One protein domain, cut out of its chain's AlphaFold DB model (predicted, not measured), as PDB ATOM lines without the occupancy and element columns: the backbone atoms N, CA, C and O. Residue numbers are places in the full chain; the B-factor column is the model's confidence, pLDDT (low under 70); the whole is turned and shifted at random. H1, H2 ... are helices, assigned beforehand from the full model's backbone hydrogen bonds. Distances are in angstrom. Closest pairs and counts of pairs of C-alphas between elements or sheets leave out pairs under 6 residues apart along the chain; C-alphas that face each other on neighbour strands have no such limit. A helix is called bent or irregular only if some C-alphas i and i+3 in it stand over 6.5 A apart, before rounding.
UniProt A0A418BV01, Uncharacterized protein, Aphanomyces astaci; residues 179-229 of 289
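This is residues 179 to 229 of the 289 residues of an uncharacterized protein of Aphanomyces astaci (UniProt A0A418BV01). One long helix, H1, runs most of the length of the model, and a much shorter helix, H2, stands off near its far end, so that the two make an L with a long and a short limb. The loop of residues 212 to 217 turns the corner, and residues 179 to 203, most of the long limb, stick out free. The printed part has 51 residues with two named helices, H1 then H2, and no named strand; the class is all helix. The whole is extended, with a radius of gyration of the C-alphas of 16.5 A, and flat, spanning 50 by 26 by 8 A.

The printed part begins at Ser 179, and H1 follows as residues 180 to 211, from C-alpha 180 at (0.028, -8.665, -13.399) to C-alpha 211 at (-10.032, -1.906, -58.434), a length of 46.6 A. H2 is residues 218 to 229, 16.4 A from first to last C-alpha, and ends with C-alpha 229 at (-27.971, -13.624, -42.573).

H1 and H2 are close but not clearly touching, with 1 pair of C-alphas within 8 A, those of Glu 205 and Tyr 219, 6.6 A apart. Their lines stand about perpendicular, but only just, at 70.2 degrees. Their centres are 21.6 A apart. In both H1 and H2 every O i to N i+4 pair is within hydrogen-bond range. Neither helix is bent.

The two C-alphas farthest apart are those of Ser 179 and Gly 214, at 50.3 A. The printed part has no cut, and the link from H1 to H2, 6 residues, is short. The mean pLDDT of the printed part is 84.1, and residues 215 to 216, in that link, are under 70.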
ATOM      1  N   SER A 179       2.643 -12.798 -13.696       90.31
ATOM      2  CA  SER A 179       2.527 -11.530 -12.984       90.31
ATOM      3  C   SER A 179       1.489 -10.608 -13.641       90.31
ATOM      4  O   SER A 179       1.093 -10.755 -14.808       90.31
ATOM      5  N   GLN A 180       1.016  -9.614 -12.887       89.81
ATOM      6  CA  GLN A 180       0.028  -8.665 -13.399       89.81
ATOM      7  C   GLN A 180       0.546  -7.887 -14.622       89.81
ATOM      8  O   GLN A 180      -0.231  -7.619 -15.546       89.81
ATOM      9  N   ASP A 181       1.836  -7.558 -14.653       90.38
ATOM     10  CA  ASP A 181       2.449  -6.797 -15.742       90.38
ATOM     11  C   ASP A 181       2.671  -7.650 -16.993       90.38
ATOM     12  O   ASP A 181       2.329  -7.208 -18.093       90.38
ATOM     13  N   GLU A 182       3.082  -8.913 -16.844       88.25
ATOM     14  CA  GLU A 182       3.132  -9.874 -17.956       88.25
ATOM     15  C   GLU A 182       1.744 -10.080 -18.582       88.25
ATOM     16  O   GLU A 182       1.587 -10.064 -19.808       88.25
ATOM     17  N   ARG A 183       0.691 -10.169 -17.760       88.62
ATOM     18  CA  ARG A 183      -0.692 -10.291 -18.248       88.62
ATOM     19  C   ARG A 183      -1.142  -9.054 -19.034       88.62
ATOM     20  O   ARG A 183      -1.839  -9.188 -20.048       88.62
ATOM     21  N   LYS A 184      -0.759  -7.850 -18.594       92.88
ATOM     22  CA  LYS A 184      -1.016  -6.599 -19.333       92.88
ATOM     23  C   LYS A 184      -0.240  -6.575 -20.652       92.88
ATOM     24  O   LYS A 184      -0.836  -6.259 -21.685       92.88
ATOM     25  N   ALA A 185       1.036  -6.958 -20.643       89.62
ATOM     26  CA  ALA A 185       1.878  -7.022 -21.835       89.62
ATOM     27  C   ALA A 185       1.312  -7.997 -22.881       89.62
ATOM     28  O   ALA A 185       1.113  -7.610 -24.035       89.62
ATOM     29  N   ALA A 186       0.930  -9.212 -22.473       88.25
ATOM     30  CA  ALA A 186       0.314 -10.208 -23.351       88.25
ATOM     31  C   ALA A 186      -1.016  -9.716 -23.956       88.25
ATOM     32  O   ALA A 186      -1.272  -9.874 -25.156       88.25
ATOM     33  N   ARG A 187      -1.863  -9.052 -23.154       90.00
ATOM     34  CA  ARG A 187      -3.113  -8.441 -23.639       90.00
ATOM     35  C   ARG A 187      -2.839  -7.344 -24.667       90.00
ATOM     36  O   ARG A 187      -3.516  -7.303 -25.698       90.00
ATOM     37  N   ASN A 188      -1.871  -6.470 -24.399       94.00
ATOM     38  CA  ASN A 188      -1.494  -5.394 -25.312       94.00
ATOM     39  C   ASN A 188      -0.924  -5.962 -26.614       94.00
ATOM     40  O   ASN A 188      -1.383  -5.563 -27.683       94.00
ATOM     41  N   ALA A 189      -0.039  -6.958 -26.552       91.00
ATOM     42  CA  ALA A 189       0.491  -7.645 -27.730       91.00
ATOM     43  C   ALA A 189      -0.630  -8.253 -28.592       91.00
ATOM     44  O   ALA A 189      -0.691  -8.005 -29.798       91.00
ATOM     45  N   LYS A 190      -1.595  -8.954 -27.976       91.19
ATOM     46  CA  LYS A 190      -2.769  -9.499 -28.683       91.19
ATOM     47  C   LYS A 190      -3.644  -8.399 -29.295       91.19
ATOM     48  O   LYS A 190      -4.131  -8.552 -30.417       91.19
ATOM     49  N   LYS A 191      -3.835  -7.276 -28.592       95.62
ATOM     50  CA  LYS A 191      -4.572  -6.104 -29.099       95.62
ATOM     51  C   LYS A 191      -3.858  -5.474 -30.298       95.62
ATOM     52  O   LYS A 191      -4.518  -5.190 -31.296       95.62
ATOM     53  N   HIS A 192      -2.539  -5.298 -30.229       94.19
ATOM     54  CA  HIS A 192      -1.726  -4.757 -31.321       94.19
ATOM     55  C   HIS A 192      -1.731  -5.677 -32.543       94.19
ATOM     56  O   HIS A 192      -1.999  -5.204 -33.645       94.19
ATOM     57  N   ALA A 193      -1.545  -6.987 -32.357       93.38
ATOM     58  CA  ALA A 193      -1.619  -7.965 -33.442       93.38
ATOM     59  C   ALA A 193      -2.999  -7.961 -34.124       93.38
ATOM     60  O   ALA A 193      -3.092  -7.906 -35.350       93.38
ATOM     61  N   ARG A 194      -4.088  -7.925 -33.339       93.81
ATOM     62  CA  ARG A 194      -5.456  -7.839 -33.876       93.81
ATOM     63  C   ARG A 194      -5.704  -6.523 -34.613       93.81
ATOM     64  O   ARG A 194      -6.358  -6.541 -35.651       93.81
ATOM     65  N   ARG A 195      -5.202  -5.396 -34.095       95.25
ATOM     66  CA  ARG A 195      -5.310  -4.084 -34.755       95.25
ATOM     67  C   ARG A 195      -4.568  -4.086 -36.089       95.25
ATOM     68  O   ARG A 195      -5.161  -3.676 -37.075       95.25
ATOM     69  N   LYS A 196      -3.341  -4.617 -36.132       95.31
ATOM     70  CA  LYS A 196      -2.550  -4.745 -37.364       95.31
ATOM     71  C   LYS A 196      -3.257  -5.622 -38.401       95.31
ATOM     72  O   LYS A 196      -3.392  -5.212 -39.544       95.31
ATOM     73  N   SER A 197      -3.775  -6.781 -37.991       93.38
ATOM     74  CA  SER A 197      -4.519  -7.671 -38.893       93.38
ATOM     75  C   SER A 197      -5.809  -7.035 -39.422       93.38
ATOM     76  O   SER A 197      -6.127  -7.206 -40.592       93.38
ATOM     77  N   ARG A 198      -6.548  -6.284 -38.592       92.00
ATOM     78  CA  ARG A 198      -7.738  -5.539 -39.039       92.00
ATOM     79  C   ARG A 198      -7.375  -4.435 -40.025       92.00
ATOM     80  O   ARG A 198      -7.936  -4.415 -41.101       92.00
ATOM     81  N   GLN A 199      -6.378  -3.614 -39.703       91.31
ATOM     82  CA  GLN A 199      -5.898  -2.555 -40.595       91.31
ATOM     83  C   GLN A 199      -5.446  -3.097 -41.954       91.31
ATOM     84  O   GLN A 199      -5.748  -2.490 -42.970       91.31
ATOM     85  N   GLN A 200      -4.763  -4.247 -41.979       88.50
ATOM     86  CA  GLN A 200      -4.398  -4.922 -43.228       88.50
ATOM     87  C   GLN A 200      -5.633  -5.366 -44.016       88.50
ATOM     88  O   GLN A 200      -5.722  -5.074 -45.198       88.50
ATOM     89  N   LYS A 201      -6.617  -5.998 -43.362       86.69
ATOM     90  CA  LYS A 201      -7.867  -6.413 -44.021       86.69
ATOM     91  C   LYS A 201      -8.669  -5.233 -44.562       86.69
ATOM     92  O   LYS A 201      -9.165  -5.321 -45.676       86.69
ATOM     93  N   ASP A 202      -8.782  -4.160 -43.786       86.81
ATOM     94  CA  ASP A 202      -9.505  -2.953 -44.183       86.81
ATOM     95  C   ASP A 202      -8.786  -2.262 -45.358       86.81
ATOM     96  O   ASP A 202      -9.432  -1.780 -46.283       86.81
ATOM     97  N   ALA A 203      -7.446  -2.249 -45.362       84.94
ATOM     98  CA  ALA A 203      -6.651  -1.739 -46.479       84.94
ATOM     99  C   ALA A 203      -6.810  -2.602 -47.740       84.94
ATOM    100  O   ALA A 203      -7.052  -2.062 -48.816       84.94
ATOM    101  N   ASP A 204      -6.737  -3.928 -47.606       82.81
ATOM    102  CA  ASP A 204      -6.958  -4.866 -48.711       82.81
ATOM    103  C   ASP A 204      -8.372  -4.712 -49.290       82.81
ATOM    104  O   ASP A 204      -8.555  -4.694 -50.506       82.81
ATOM    105  N   GLU A 205      -9.378  -4.554 -48.429       83.31
ATOM    106  CA  GLU A 205     -10.761  -4.325 -48.837       83.31
ATOM    107  C   GLU A 205     -10.926  -3.001 -49.593       83.31
ATOM    108  O   GLU A 205     -11.533  -2.994 -50.666       83.31
ATOM    109  N   LYS A 206     -10.350  -1.900 -49.090       81.69
ATOM    110  CA  LYS A 206     -10.351  -0.601 -49.784       81.69
ATOM    111  C   LYS A 206      -9.664  -0.686 -51.152       81.69
ATOM    112  O   LYS A 206     -10.181  -0.142 -52.127       81.69
ATOM    113  N   LEU A 207      -8.533  -1.389 -51.243       77.50
ATOM    114  CA  LEU A 207      -7.829  -1.602 -52.510       77.50
ATOM    115  C   LEU A 207      -8.683  -2.397 -53.501       77.50
ATOM    116  O   LEU A 207      -8.810  -1.995 -54.656       77.50
ATOM    117  N   VAL A 208      -9.310  -3.487 -53.056       79.06
ATOM    118  CA  VAL A 208     -10.187  -4.297 -53.912       79.06
ATOM    119  C   VAL A 208     -11.416  -3.501 -54.356       79.06
ATOM    120  O   VAL A 208     -11.759  -3.549 -55.535       79.06
ATOM    121  N   ALA A 209     -12.008  -2.697 -53.469       78.69
ATOM    122  CA  ALA A 209     -13.131  -1.826 -53.806       78.69
ATOM    123  C   ALA A 209     -12.780  -0.762 -54.861       78.69
ATOM    124  O   ALA A 209     -13.605  -0.492 -55.735       78.69
ATOM    125  N   LYS A 210     -11.558  -0.202 -54.818       75.75
ATOM    126  CA  LYS A 210     -11.054   0.750 -55.827       75.75
ATOM    127  C   LYS A 210     -10.809   0.081 -57.185       75.75
ATOM    128  O   LYS A 210     -11.040   0.709 -58.211       75.75
ATOM    129  N   VAL A 211     -10.344  -1.171 -57.195       76.44
ATOM    130  CA  VAL A 211     -10.032  -1.906 -58.434       76.44
ATOM    131  C   VAL A 211     -11.293  -2.455 -59.114       76.44
ATOM    132  O   VAL A 211     -11.396  -2.360 -60.331       76.44
ATOM    133  N   ASN A 212     -12.261  -2.989 -58.357       74.62
ATOM    134  CA  ASN A 212     -13.442  -3.673 -58.904       74.62
ATOM    135  C   ASN A 212     -14.767  -3.132 -58.323       74.62
ATOM    136  O   ASN A 212     -15.453  -3.849 -57.603       74.62
ATOM    137  N   PRO A 213     -15.188  -1.890 -58.596       75.00
ATOM    138  CA  PRO A 213     -16.375  -1.312 -57.960       75.00
ATOM    139  C   PRO A 213     -17.661  -2.141 -58.189       75.00
ATOM    140  O   PRO A 213     -17.928  -2.635 -59.283       75.00
ATOM    141  N   GLY A 214     -18.485  -2.276 -57.140       71.50
ATOM    142  CA  GLY A 214     -19.802  -2.929 -57.188       71.50
ATOM    143  C   GLY A 214     -19.832  -4.405 -56.764       71.50
ATOM    144  O   GLY A 214     -18.986  -4.885 -56.007       71.50
ATOM    145  N   MET A 215     -20.836  -5.144 -57.254       62.25
ATOM    146  CA  MET A 215     -21.093  -6.552 -56.897       62.25
ATOM    147  C   MET A 215     -19.999  -7.523 -57.360       62.25
ATOM    148  O   MET A 215     -20.065  -8.693 -57.008       62.25
ATOM    149  N   GLY A 216     -18.993  -7.085 -58.125       64.12
ATOM    150  CA  GLY A 216     -17.806  -7.887 -58.456       64.12
ATOM    151  C   GLY A 216     -16.867  -8.105 -57.262       64.12
ATOM    152  O   GLY A 216     -16.114  -9.079 -57.230       64.12
ATOM    153  N   ASN A 217     -16.956  -7.261 -56.229       74.81
ATOM    154  CA  ASN A 217     -16.113  -7.345 -55.042       74.81
ATOM    155  C   ASN A 217     -16.478  -8.523 -54.143       74.81
ATOM    156  O   ASN A 217     -17.577  -8.606 -53.593       74.81
ATOM    157  N   LYS A 218     -15.500  -9.395 -53.882       76.44
ATOM    158  CA  LYS A 218     -15.639 -10.505 -52.925       76.44
ATOM    159  C   LYS A 218     -16.057 -10.028 -51.529       76.44
ATOM    160  O   LYS A 218     -16.773 -10.748 -50.838       76.44
ATOM    161  N   TYR A 219     -15.604  -8.848 -51.109       77.19
ATOM    162  CA  TYR A 219     -15.917  -8.288 -49.795       77.19
ATOM    163  C   TYR A 219     -17.338  -7.719 -49.717       77.19
ATOM    164  O   TYR A 219     -18.047  -8.037 -48.768       77.19
ATOM    165  N   GLU A 220     -17.805  -7.002 -50.744       77.50
ATOM    166  CA  GLU A 220     -19.189  -6.505 -50.815       77.50
ATOM    167  C   GLU A 220     -20.203  -7.653 -50.885       77.50
ATOM    168  O   GLU A 220     -21.183  -7.654 -50.142       77.50
ATOM    169  N   LYS A 221     -19.924  -8.708 -51.670       78.12
ATOM    170  CA  LYS A 221     -20.755  -9.930 -51.673       78.12
ATOM    171  C   LYS A 221     -20.863 -10.556 -50.281       78.12
ATOM    172  O   LYS A 221     -21.945 -10.970 -49.876       78.12
ATOM    173  N   LYS A 222     -19.746 -10.630 -49.546       82.56
ATOM    174  CA  LYS A 222     -19.724 -11.165 -48.175       82.56
ATOM    175  C   LYS A 222     -20.485 -10.272 -47.205       82.56
ATOM    176  O   LYS A 222     -21.281 -10.793 -46.441       82.56
ATOM    177  N   LYS A 223     -20.294  -8.954 -47.267       83.50
ATOM    178  CA  LYS A 223     -21.039  -7.987 -46.449       83.50
ATOM    179  C   LYS A 223     -22.543  -8.075 -46.695       83.50
ATOM    180  O   LYS A 223     -23.309  -8.076 -45.738       83.50
ATOM    181  N   LEU A 224     -22.963  -8.202 -47.953       79.81
ATOM    182  CA  LEU A 224     -24.367  -8.402 -48.316       79.81
ATOM    183  C   LEU A 224     -24.911  -9.721 -47.768       79.81
ATOM    184  O   LEU A 224     -25.965  -9.719 -47.139       79.81
ATOM    185  N   LEU A 225     -24.181 -10.824 -47.931       81.88
ATOM    186  CA  LEU A 225     -24.569 -12.122 -47.376       81.88
ATOM    187  C   LEU A 225     -24.674 -12.061 -45.847       81.88
ATOM    188  O   LEU A 225     -25.689 -12.471 -45.292       81.88
ATOM    189  N   ASP A 226     -23.683 -11.481 -45.173       84.12
ATOM    190  CA  ASP A 226     -23.690 -11.297 -43.722       84.12
ATOM    191  C   ASP A 226     -24.862 -10.406 -43.278       84.12
ATOM    192  O   ASP A 226     -25.475 -10.675 -42.247       84.12
ATOM    193  N   SER A 227     -25.227  -9.385 -44.062       81.06
ATOM    194  CA  SER A 227     -26.397  -8.538 -43.790       81.06
ATOM    195  C   SER A 227     -27.731  -9.270 -43.989       81.06
ATOM    196  O   SER A 227     -28.660  -9.055 -43.216       81.06
ATOM    197  N   LEU A 228     -27.812 -10.178 -44.967       77.62
ATOM    198  CA  LEU A 228     -28.985 -11.021 -45.220       77.62
ATOM    199  C   LEU A 228     -29.127 -12.129 -44.170       77.62
ATOM    200  O   LEU A 228     -30.239 -12.509 -43.817       77.62
ATOM    201  N   MET A 229     -28.005 -12.637 -43.655       74.62
ATOM    202  CA  MET A 229     -27.971 -13.624 -42.573       74.62
ATOM    203  C   MET A 229     -28.050 -12.999 -41.179       74.62
ATOM    204  O   MET A 229     -28.244 -13.712 -40.187       74.62
TER     205      MET A 229